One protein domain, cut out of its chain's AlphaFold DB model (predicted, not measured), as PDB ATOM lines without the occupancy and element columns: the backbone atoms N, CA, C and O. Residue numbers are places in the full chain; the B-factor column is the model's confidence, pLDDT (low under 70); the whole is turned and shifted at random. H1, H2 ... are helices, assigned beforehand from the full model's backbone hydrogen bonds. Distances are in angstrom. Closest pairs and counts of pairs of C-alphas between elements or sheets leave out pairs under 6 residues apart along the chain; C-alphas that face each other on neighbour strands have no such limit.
ATOM      1  N   ASP A 133      16.159  28.732   6.976       88.62
ATOM      2  CA  ASP A 133      15.281  27.666   7.471       88.62
ATOM      3  C   ASP A 133      13.889  27.688   6.820       88.62
ATOM      4  O   ASP A 133      13.259  26.642   6.653       88.62
ATOM      5  N   LYS A 134      13.408  28.856   6.383       90.75
ATOM      6  CA  LYS A 134      12.174  29.012   5.608       90.75
ATOM      7  C   LYS A 134      12.295  28.381   4.229       90.75
ATOM      8  O   LYS A 134      11.347  27.723   3.801       90.75
ATOM      9  N   ILE A 135      13.427  28.540   3.537       89.31
ATOM     10  CA  ILE A 135      13.670  27.867   2.249       89.31
ATOM     11  C   ILE A 135      13.658  26.358   2.476       89.31
ATOM     12  O   ILE A 135      12.926  25.637   1.796       89.31
ATOM     13  N   ARG A 136      14.391  25.884   3.491       88.19
ATOM     14  CA  ARG A 136      14.421  24.464   3.865       88.19
ATOM     15  C   ARG A 136      13.016  23.922   4.144       88.19
ATOM     16  O   ARG A 136      12.641  22.893   3.587       88.19
ATOM     17  N   LYS A 137      12.228  24.618   4.965       92.12
ATOM     18  CA  LYS A 137      10.855  24.227   5.313       92.12
ATOM     19  C   LYS A 137       9.936  24.203   4.088       92.12
ATOM     20  O   LYS A 137       9.213  23.231   3.904       92.12
ATOM     21  N   THR A 138      10.022  25.216   3.227       92.31
ATOM     22  CA  THR A 138       9.211  25.312   2.001       92.31
ATOM     23  C   THR A 138       9.506  24.154   1.043       92.31
ATOM     24  O   THR A 138       8.583  23.551   0.500       92.31
ATOM     25  N   LEU A 139      10.782  23.786   0.870       90.81
ATOM     26  CA  LEU A 139      11.177  22.635   0.049       90.81
ATOM     27  C   LEU A 139      10.658  21.310   0.624       90.81
ATOM     28  O   LEU A 139      10.220  20.449  -0.135       90.81
ATOM     29  N   ILE A 140      10.675  21.149   1.951       90.38
ATOM     30  CA  ILE A 140      10.122  19.963   2.621       90.38
ATOM     31  C   ILE A 140       8.601  19.878   2.422       90.38
ATOM     32  O   ILE A 140       8.100  18.804   2.098       90.38
ATOM     33  N   GLU A 141       7.870  20.986   2.575       89.81
ATOM     34  CA  GLU A 141       6.415  21.034   2.359       89.81
ATOM     35  C   GLU A 141       6.043  20.705   0.905       89.81
ATOM     36  O   GLU A 141       5.168  19.871   0.661       89.81
ATOM     37  N   ALA A 142       6.753  21.287  -0.066       88.38
ATOM     38  CA  ALA A 142       6.561  20.993  -1.485       88.38
ATOM     39  C   ALA A 142       6.881  19.526  -1.823       88.38
ATOM     40  O   ALA A 142       6.128  18.880  -2.552       88.38
ATOM     41  N   TYR A 143       7.948  18.961  -1.249       86.88
ATOM     42  CA  TYR A 143       8.276  17.546  -1.427       86.88
ATOM     43  C   TYR A 143       7.224  16.619  -0.806       86.88
ATOM     44  O   TYR A 143       6.858  15.608  -1.408       86.88
ATOM     45  N   ALA A 144       6.700  16.969   0.374       85.94
ATOM     46  CA  ALA A 144       5.641  16.212   1.033       85.94
ATOM     47  C   ALA A 144       4.368  16.160   0.174       85.94
ATOM     48  O   ALA A 144       3.774  15.091   0.054       85.94
ATOM     49  N   ALA A 145       3.997  17.259  -0.493       83.88
ATOM     50  CA  ALA A 145       2.834  17.303  -1.383       83.88
ATOM     51  C   ALA A 145       2.924  16.290  -2.543       83.88
ATOM     52  O   ALA A 145       1.925  15.667  -2.889       83.88
ATOM     53  N   VAL A 146       4.124  16.060  -3.088       78.19
ATOM     54  CA  VAL A 146       4.372  15.062  -4.151       78.19
ATOM     55  C   VAL A 146       4.362  13.620  -3.610       78.19
ATOM     56  O   VAL A 146       4.267  12.662  -4.375       78.19
ATOM     57  N   LYS A 147       4.457  13.440  -2.286       77.31
ATOM     58  CA  LYS A 147       4.473  12.131  -1.610       77.31
ATOM     59  C   LYS A 147       3.132  11.705  -1.021       77.31
ATOM     60  O   LYS A 147       2.995  10.528  -0.688       77.31
ATOM     61  N   ILE A 148       2.165  12.612  -0.884       75.56
ATOM     62  CA  ILE A 148       0.818  12.260  -0.425       75.56
ATOM     63  C   ILE A 148       0.153  11.376  -1.500       75.56
ATOM     64  O   ILE A 148       0.055  11.801  -2.651       75.56
ATOM     65  N   PRO A 149      -0.305  10.154  -1.167       61.81
ATOM     66  CA  PRO A 149      -0.993   9.291  -2.125       61.81
ATOM     67  C   PRO A 149      -2.322   9.913  -2.592       61.81
ATOM     68  O   PRO A 149      -3.124  10.341  -1.764       61.81
ATOM     69  N   GLY A 150      -2.579   9.920  -3.904       61.78
ATOM     70  CA  GLY A 150      -3.831  10.383  -4.525       61.78
ATOM     71  C   GLY A 150      -3.996   9.856  -5.961       61.78
ATOM     72  O   GLY A 150      -3.071   9.244  -6.489       61.78
ATOM     73  N   GLU A 151      -5.150  10.095  -6.602       51.62
ATOM     74  CA  GLU A 151      -5.524   9.574  -7.946       51.62
ATOM     75  C   GLU A 151      -4.553   9.944  -9.087       51.62
ATOM     76  O   GLU A 151      -4.574   9.324 -10.147       51.62
ATOM     77  N   TYR A 152      -3.655  10.905  -8.857       53.56
ATOM     78  CA  TYR A 152      -2.581  11.301  -9.767       53.56
ATOM     79  C   TYR A 152      -1.203  10.889  -9.240       53.56
ATOM     80  O   TYR A 152      -0.247  11.656  -9.343       53.56
ATOM     81  N   SER A 153      -1.070   9.702  -8.643       51.94
ATOM     82  CA  SER A 153       0.241   9.135  -8.322       51.94
ATOM     83  C   SER A 153       0.991   8.859  -9.626       51.94
ATOM     84  O   SER A 153       0.893   7.775 -10.203       51.94
ATOM     85  N   ILE A 154       1.693   9.874 -10.130       52.31
ATOM     86  CA  ILE A 154       2.525   9.777 -11.323       52.31
ATOM     87  C   ILE A 154       3.549   8.680 -11.036       52.31
ATOM     88  O   ILE A 154       4.359   8.787 -10.116       52.31
ATOM     89  N   HIS A 155       3.457   7.587 -11.789       48.81
ATOM     90  CA  HIS A 155       4.365   6.459 -11.692       48.81
ATOM     91  C   HIS A 155       5.812   6.926 -11.883       48.81
ATOM     92  O   HIS A 155       6.231   7.302 -12.976       48.81
ATOM     93  N   GLY A 156       6.571   6.893 -10.793       56.56
ATOM     94  CA  GLY A 156       7.991   7.201 -10.751       56.56
ATOM     95  C   GLY A 156       8.381   7.590  -9.333       56.56
ATOM     96  O   GLY A 156       7.819   8.516  -8.759       56.56
ATOM     97  N   GLU A 157       9.333   6.879  -8.735       62.03
ATOM     98  CA  GLU A 157       9.848   7.212  -7.409       62.03
ATOM     99  C   GLU A 157      10.592   8.558  -7.461       62.03
ATOM    100  O   GLU A 157      11.803   8.609  -7.674       62.03
ATOM    101  N   THR A 158       9.889   9.683  -7.284       67.75
ATOM    102  CA  THR A 158      10.544  10.990  -7.135       67.75
ATOM    103  C   THR A 158      11.307  10.995  -5.812       67.75
ATOM    104  O   THR A 158      10.749  11.214  -4.731       67.75
ATOM    105  N   ASN A 159      12.590  10.659  -5.867       82.69
ATOM    106  CA  ASN A 159      13.503  10.806  -4.742       82.69
ATOM    107  C   ASN A 159      13.884  12.288  -4.561       82.69
ATOM    108  O   ASN A 159      13.628  13.123  -5.430       82.69
ATOM    109  N   TRP A 160      14.453  12.623  -3.401       83.94
ATOM    110  CA  TRP A 160      14.793  14.006  -3.051       83.94
ATOM    111  C   TRP A 160      15.705  14.672  -4.090       83.94
ATOM    112  O   TRP A 160      15.485  15.821  -4.452       83.94
ATOM    113  N   THR A 161      16.680  13.935  -4.625       85.19
ATOM    114  CA  THR A 161      17.606  14.444  -5.643       85.19
ATOM    115  C   THR A 161      16.871  14.901  -6.899       85.19
ATOM    116  O   THR A 161      17.079  16.026  -7.337       85.19
ATOM    117  N   LYS A 162      15.970  14.071  -7.441       83.62
ATOM    118  CA  LYS A 162      15.201  14.416  -8.642       83.62
ATOM    119  C   LYS A 162      14.312  15.643  -8.413       83.62
ATOM    120  O   LYS A 162      14.306  16.542  -9.244       83.62
ATOM    121  N   PHE A 163      13.635  15.708  -7.264       86.56
ATOM    122  CA  PHE A 163      12.830  16.871  -6.877       86.56
ATOM    123  C   PHE A 163      13.669  18.155  -6.804       86.56
ATOM    124  O   PHE A 163      13.291  19.175  -7.371       86.56
ATOM    125  N   ILE A 164      14.834  18.111  -6.152       88.00
ATOM    126  CA  ILE A 164      15.711  19.283  -6.049       88.00
ATOM    127  C   ILE A 164      16.221  19.726  -7.419       88.00
ATOM    128  O   ILE A 164      16.264  20.926  -7.659       88.00
ATOM    129  N   THR A 165      16.551  18.807  -8.329       85.69
ATOM    130  CA  THR A 165      16.966  19.159  -9.698       85.69
ATOM    131  C   THR A 165      15.827  19.767 -10.527       85.69
ATOM    132  O   THR A 165      16.089  20.575 -11.412       85.69
ATOM    133  N   GLU A 166      14.566  19.427 -10.245       85.00
ATOM    134  CA  GLU A 166      13.403  20.073 -10.873       85.00
ATOM    135  C   GLU A 166      13.182  21.500 -10.342       85.00
ATOM    136  O   GLU A 166      12.865  22.402 -11.115       85.00
ATOM    137  N   VAL A 167      13.379  21.725  -9.035       85.69
ATOM    138  CA  VAL A 167      13.240  23.056  -8.407       85.69
ATOM    139  C   VAL A 167      14.432  23.967  -8.725       85.69
ATOM    140  O   VAL A 167      14.262  25.163  -8.954       85.69
ATOM    141  N   PHE A 168      15.635  23.400  -8.748       87.81
ATOM    142  CA  PHE A 168      16.895  24.071  -9.042       87.81
ATOM    143  C   PHE A 168      17.598  23.319 -10.176       87.81
ATOM    144  O   PHE A 168      18.421  22.434  -9.906       87.81
ATOM    145  N   PRO A 169      17.275  23.634 -11.445       86.19
ATOM    146  CA  PRO A 169      17.968  23.036 -12.575       86.19
ATOM    147  C   PRO A 169      19.463  23.348 -12.511       86.19
ATOM    148  O   PRO A 169      19.886  24.340 -11.912       86.19
ATOM    149  N   GLU A 170      20.268  22.484 -13.130       87.00
ATOM    150  CA  GLU A 170      21.717  22.655 -13.157       87.00
ATOM    151  C   GLU A 170      22.078  24.051 -13.702       87.00
ATOM    152  O   GLU A 170      21.559  24.455 -14.750       87.00
ATOM    153  N   PRO A 171      22.930  24.818 -12.999       89.62
ATOM    154  CA  PRO A 171      23.286  26.157 -13.437       89.62
ATOM    155  C   PRO A 171      24.040  26.103 -14.768       89.62
ATOM    156  O   PRO A 171      24.899  25.248 -14.991       89.62
ATOM    157  N   VAL A 172      23.754  27.053 -15.659       93.38
ATOM    158  CA  VAL A 172      24.431  27.130 -16.958       93.38
ATOM    159  C   VAL A 172      25.875  27.618 -16.800       93.38
ATOM    160  O   VAL A 172      26.194  28.428 -15.928       93.38
ATOM    161  N   ALA A 173      26.768  27.161 -17.685       92.69
ATOM    162  CA  ALA A 173      28.204  27.447 -17.599       92.69
ATOM    163  C   ALA A 173      28.576  28.946 -17.460       92.69
ATOM    164  O   ALA A 173      29.500  29.241 -16.696       92.69
ATOM    165  N   PRO A 174      27.901  29.906 -18.133       94.56
ATOM    166  CA  PRO A 174      28.184  31.331 -17.950       94.56
ATOM    167  C   PRO A 174      27.938  31.832 -16.520       94.56
ATOM    168  O   PRO A 174      28.764  32.578 -15.993       94.56
ATOM    169  N   ASP A 175      26.857  31.386 -15.880       92.12
ATOM    170  CA  ASP A 175      26.493  31.804 -14.522       92.12
ATOM    171  C   ASP A 175      27.467  31.226 -13.497       92.12
ATOM    172  O   ASP A 175      27.940  31.936 -12.610       92.12
ATOM    173  N   VAL A 176      27.853  29.957 -13.677       93.44
ATOM    174  CA  VAL A 176      28.874  29.309 -12.842       93.44
ATOM    175  C   VAL A 176      30.207  30.043 -12.955       93.44
ATOM    176  O   VAL A 176      30.854  30.307 -11.944       93.44
ATOM    177  N   LYS A 177      30.624  30.413 -14.172       93.56
ATOM    178  CA  LYS A 177      31.866  31.165 -14.379       93.56
ATOM    179  C   LYS A 177      31.819  32.526 -13.682       93.56
ATOM    180  O   LYS A 177      32.759  32.862 -12.969       93.56
ATOM    181  N   LYS A 178      30.724  33.272 -13.852       95.50
ATOM    182  CA  LYS A 178      30.528  34.567 -13.192       95.50
ATOM    183  C   LYS A 178      30.617  34.432 -11.668       95.50
ATOM    184  O   LYS A 178      31.373  35.171 -11.046       95.50
ATOM    185  N   ALA A 179      29.931  33.447 -11.089       93.56
ATOM    186  CA  ALA A 179      29.971  33.188  -9.650       93.56
ATOM    187  C   ALA A 179      31.379  32.804  -9.158       93.56
ATOM    188  O   ALA A 179      31.800  33.240  -8.091       93.56
ATOM    189  N   ILE A 180      32.140  32.023  -9.936       93.75
ATOM    190  CA  ILE A 180      33.541  31.705  -9.618       93.75
ATOM    191  C   ILE A 180      34.405  32.971  -9.611       93.75
ATOM    192  O   ILE A 180      35.243  33.126  -8.722       93.75
ATOM    193  N   ASP A 181      34.239  33.851 -10.595       94.56
ATOM    194  CA  ASP A 181      35.036  35.074 -10.707       94.56
ATOM    195  C   ASP A 181      34.706  36.062  -9.572       94.56
ATOM    196  O   ASP A 181      35.621  36.611  -8.953       94.56
ATOM    197  N   GLU A 182      33.425  36.213  -9.226       95.19
ATOM    198  CA  GLU A 182      32.967  36.993  -8.066       95.19
ATOM    199  C   GLU A 182      33.517  36.421  -6.751       95.19
ATOM    200  O   GLU A 182      34.108  37.154  -5.958       95.19
ATOM    201  N   PHE A 183      33.430  35.100  -6.566       93.25
ATOM    202  CA  PHE A 183      33.971  34.415  -5.392       93.25
ATOM    203  C   PHE A 183      35.483  34.634  -5.252       93.25
ATOM    204  O   PHE A 183      35.985  34.938  -4.169       93.25
ATOM    205  N   LYS A 184      36.241  34.525  -6.349       91.94
ATOM    206  CA  LYS A 184      37.686  34.794  -6.329       91.94
ATOM    207  C   LYS A 184      37.998  36.237  -5.950       91.94
ATOM    208  O   LYS A 184      38.925  36.466  -5.172       91.94
ATOM    209  N   ALA A 185      37.235  37.193  -6.478       91.25
ATOM    210  CA  ALA A 185      37.417  38.611  -6.190       91.25
ATOM    211  C   ALA A 185      37.126  38.939  -4.716       91.25
ATOM    212  O   ALA A 185      37.940  39.599  -4.066       91.25
ATOM    213  N   GLU A 186      36.015  38.436  -4.175       91.25
ATOM    214  CA  GLU A 186      35.611  38.643  -2.781       91.25
ATOM    215  C   GLU A 186      36.624  38.037  -1.800       91.25
ATOM    216  O   GLU A 186      37.054  38.680  -0.839       91.25
ATOM    217  N   HIS A 187      37.070  36.813  -2.085       87.25
ATOM    218  CA  HIS A 187      37.930  36.052  -1.185       87.25
ATOM    219  C   HIS A 187      39.436  36.216  -1.450       87.25
ATOM    220  O   HIS A 187      40.257  35.682  -0.700       87.25
ATOM    221  N   LYS A 188      39.820  36.989  -2.475       84.81
ATOM    222  CA  LYS A 188      41.217  37.269  -2.868       84.81
ATOM    223  C   LYS A 188      42.051  35.999  -3.104       84.81
ATOM    224  O   LYS A 188      43.237  35.948  -2.739       84.81
ATOM    225  N   ILE A 189      41.436  34.968  -3.682       82.50
ATOM    226  CA  ILE A 189      42.089  33.685  -4.001       82.50
ATOM    227  C   ILE A 189      42.663  33.680  -5.410       82.50
ATOM    228  O   ILE A 189      41.936  33.989  -6.376       82.50
TER     229      ILE A 189
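What this domain is: This is residues 133 to 189 of the 189 residues of an uncharacterized protein of Nitrosomonas aestuarii (UniProt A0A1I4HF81). The printed part is an open, drawn-out string of three helices with no packed core: H1 and the short H2 come near each other, joined by a wide loop that folds back, and H3 sticks out by itself at the far end of the long axis. The loop, residues 148 to 159, makes the other end of that axis. The printed part has 57 residues with three named helices in the order H1, H2, H3 and no named strand, and its class is all helix. It is extended, with a radius of gyration of the C-alphas of 16.9 A, and its outline is a rod with spans of 53 by 25 by 12 A.

Where its parts are: H1 holds residues 133 to 147 and begins at C-alpha 133, at (15.281, 27.666, 7.471); it is 21.0 A long from first to last C-alpha. Residues 148 to 159 follow with no named element. H2 holds residues 160 to 167, with C-alpha 160 at (14.793, 14.006, -3.051), and is 10.6 A long from first to last C-alpha. H3 holds residues 173 to 187, measures 20.9 A from first to last C-alpha and ends at C-alpha 187, at (37.930, 36.052, -1.185).

How they stand to each other: H1 and H2 are close but not clearly touching, with 2 pairs of C-alphas within 8 A. Their closest C-alphas, those of Tyr 143 and Phe 163, are 7.1 A apart. Their lines are about perpendicular, at 74 degrees, and their centres are 11.3 A apart. H3 touches no helix: it is apart from H1, and it is apart from H2 as well, with no C-alpha of the one within 8 A of the other. Residues 168 to 180, of which 173 to 180 belong to H3, stand free, and so do residues 182 to 188, of which 182 to 187 belong to H3. Residues 133 to 138 of H1 and residues 148 to 153 stand free too. In H2 and H3 every O i to N i+4 pair is within hydrogen-bond range; in H1 10 of 11 are.

The domain as a whole: The two C-alphas farthest apart, those of Glu 151 and Lys 188, are 54.6 A apart, while the first and last printed C-alphas, those of Asp 133 and Ile 189, are 29.8 A apart. The printed part has no cut and ends at residue 189, the chain's last residue. The link from H1 to H2, 12 residues, is long, and the link from H2 to H3, 5 residues, is tight. The mean pLDDT of the printed part is 83.0; residues 149 to 158 are under 70, and the model's confidence is low there.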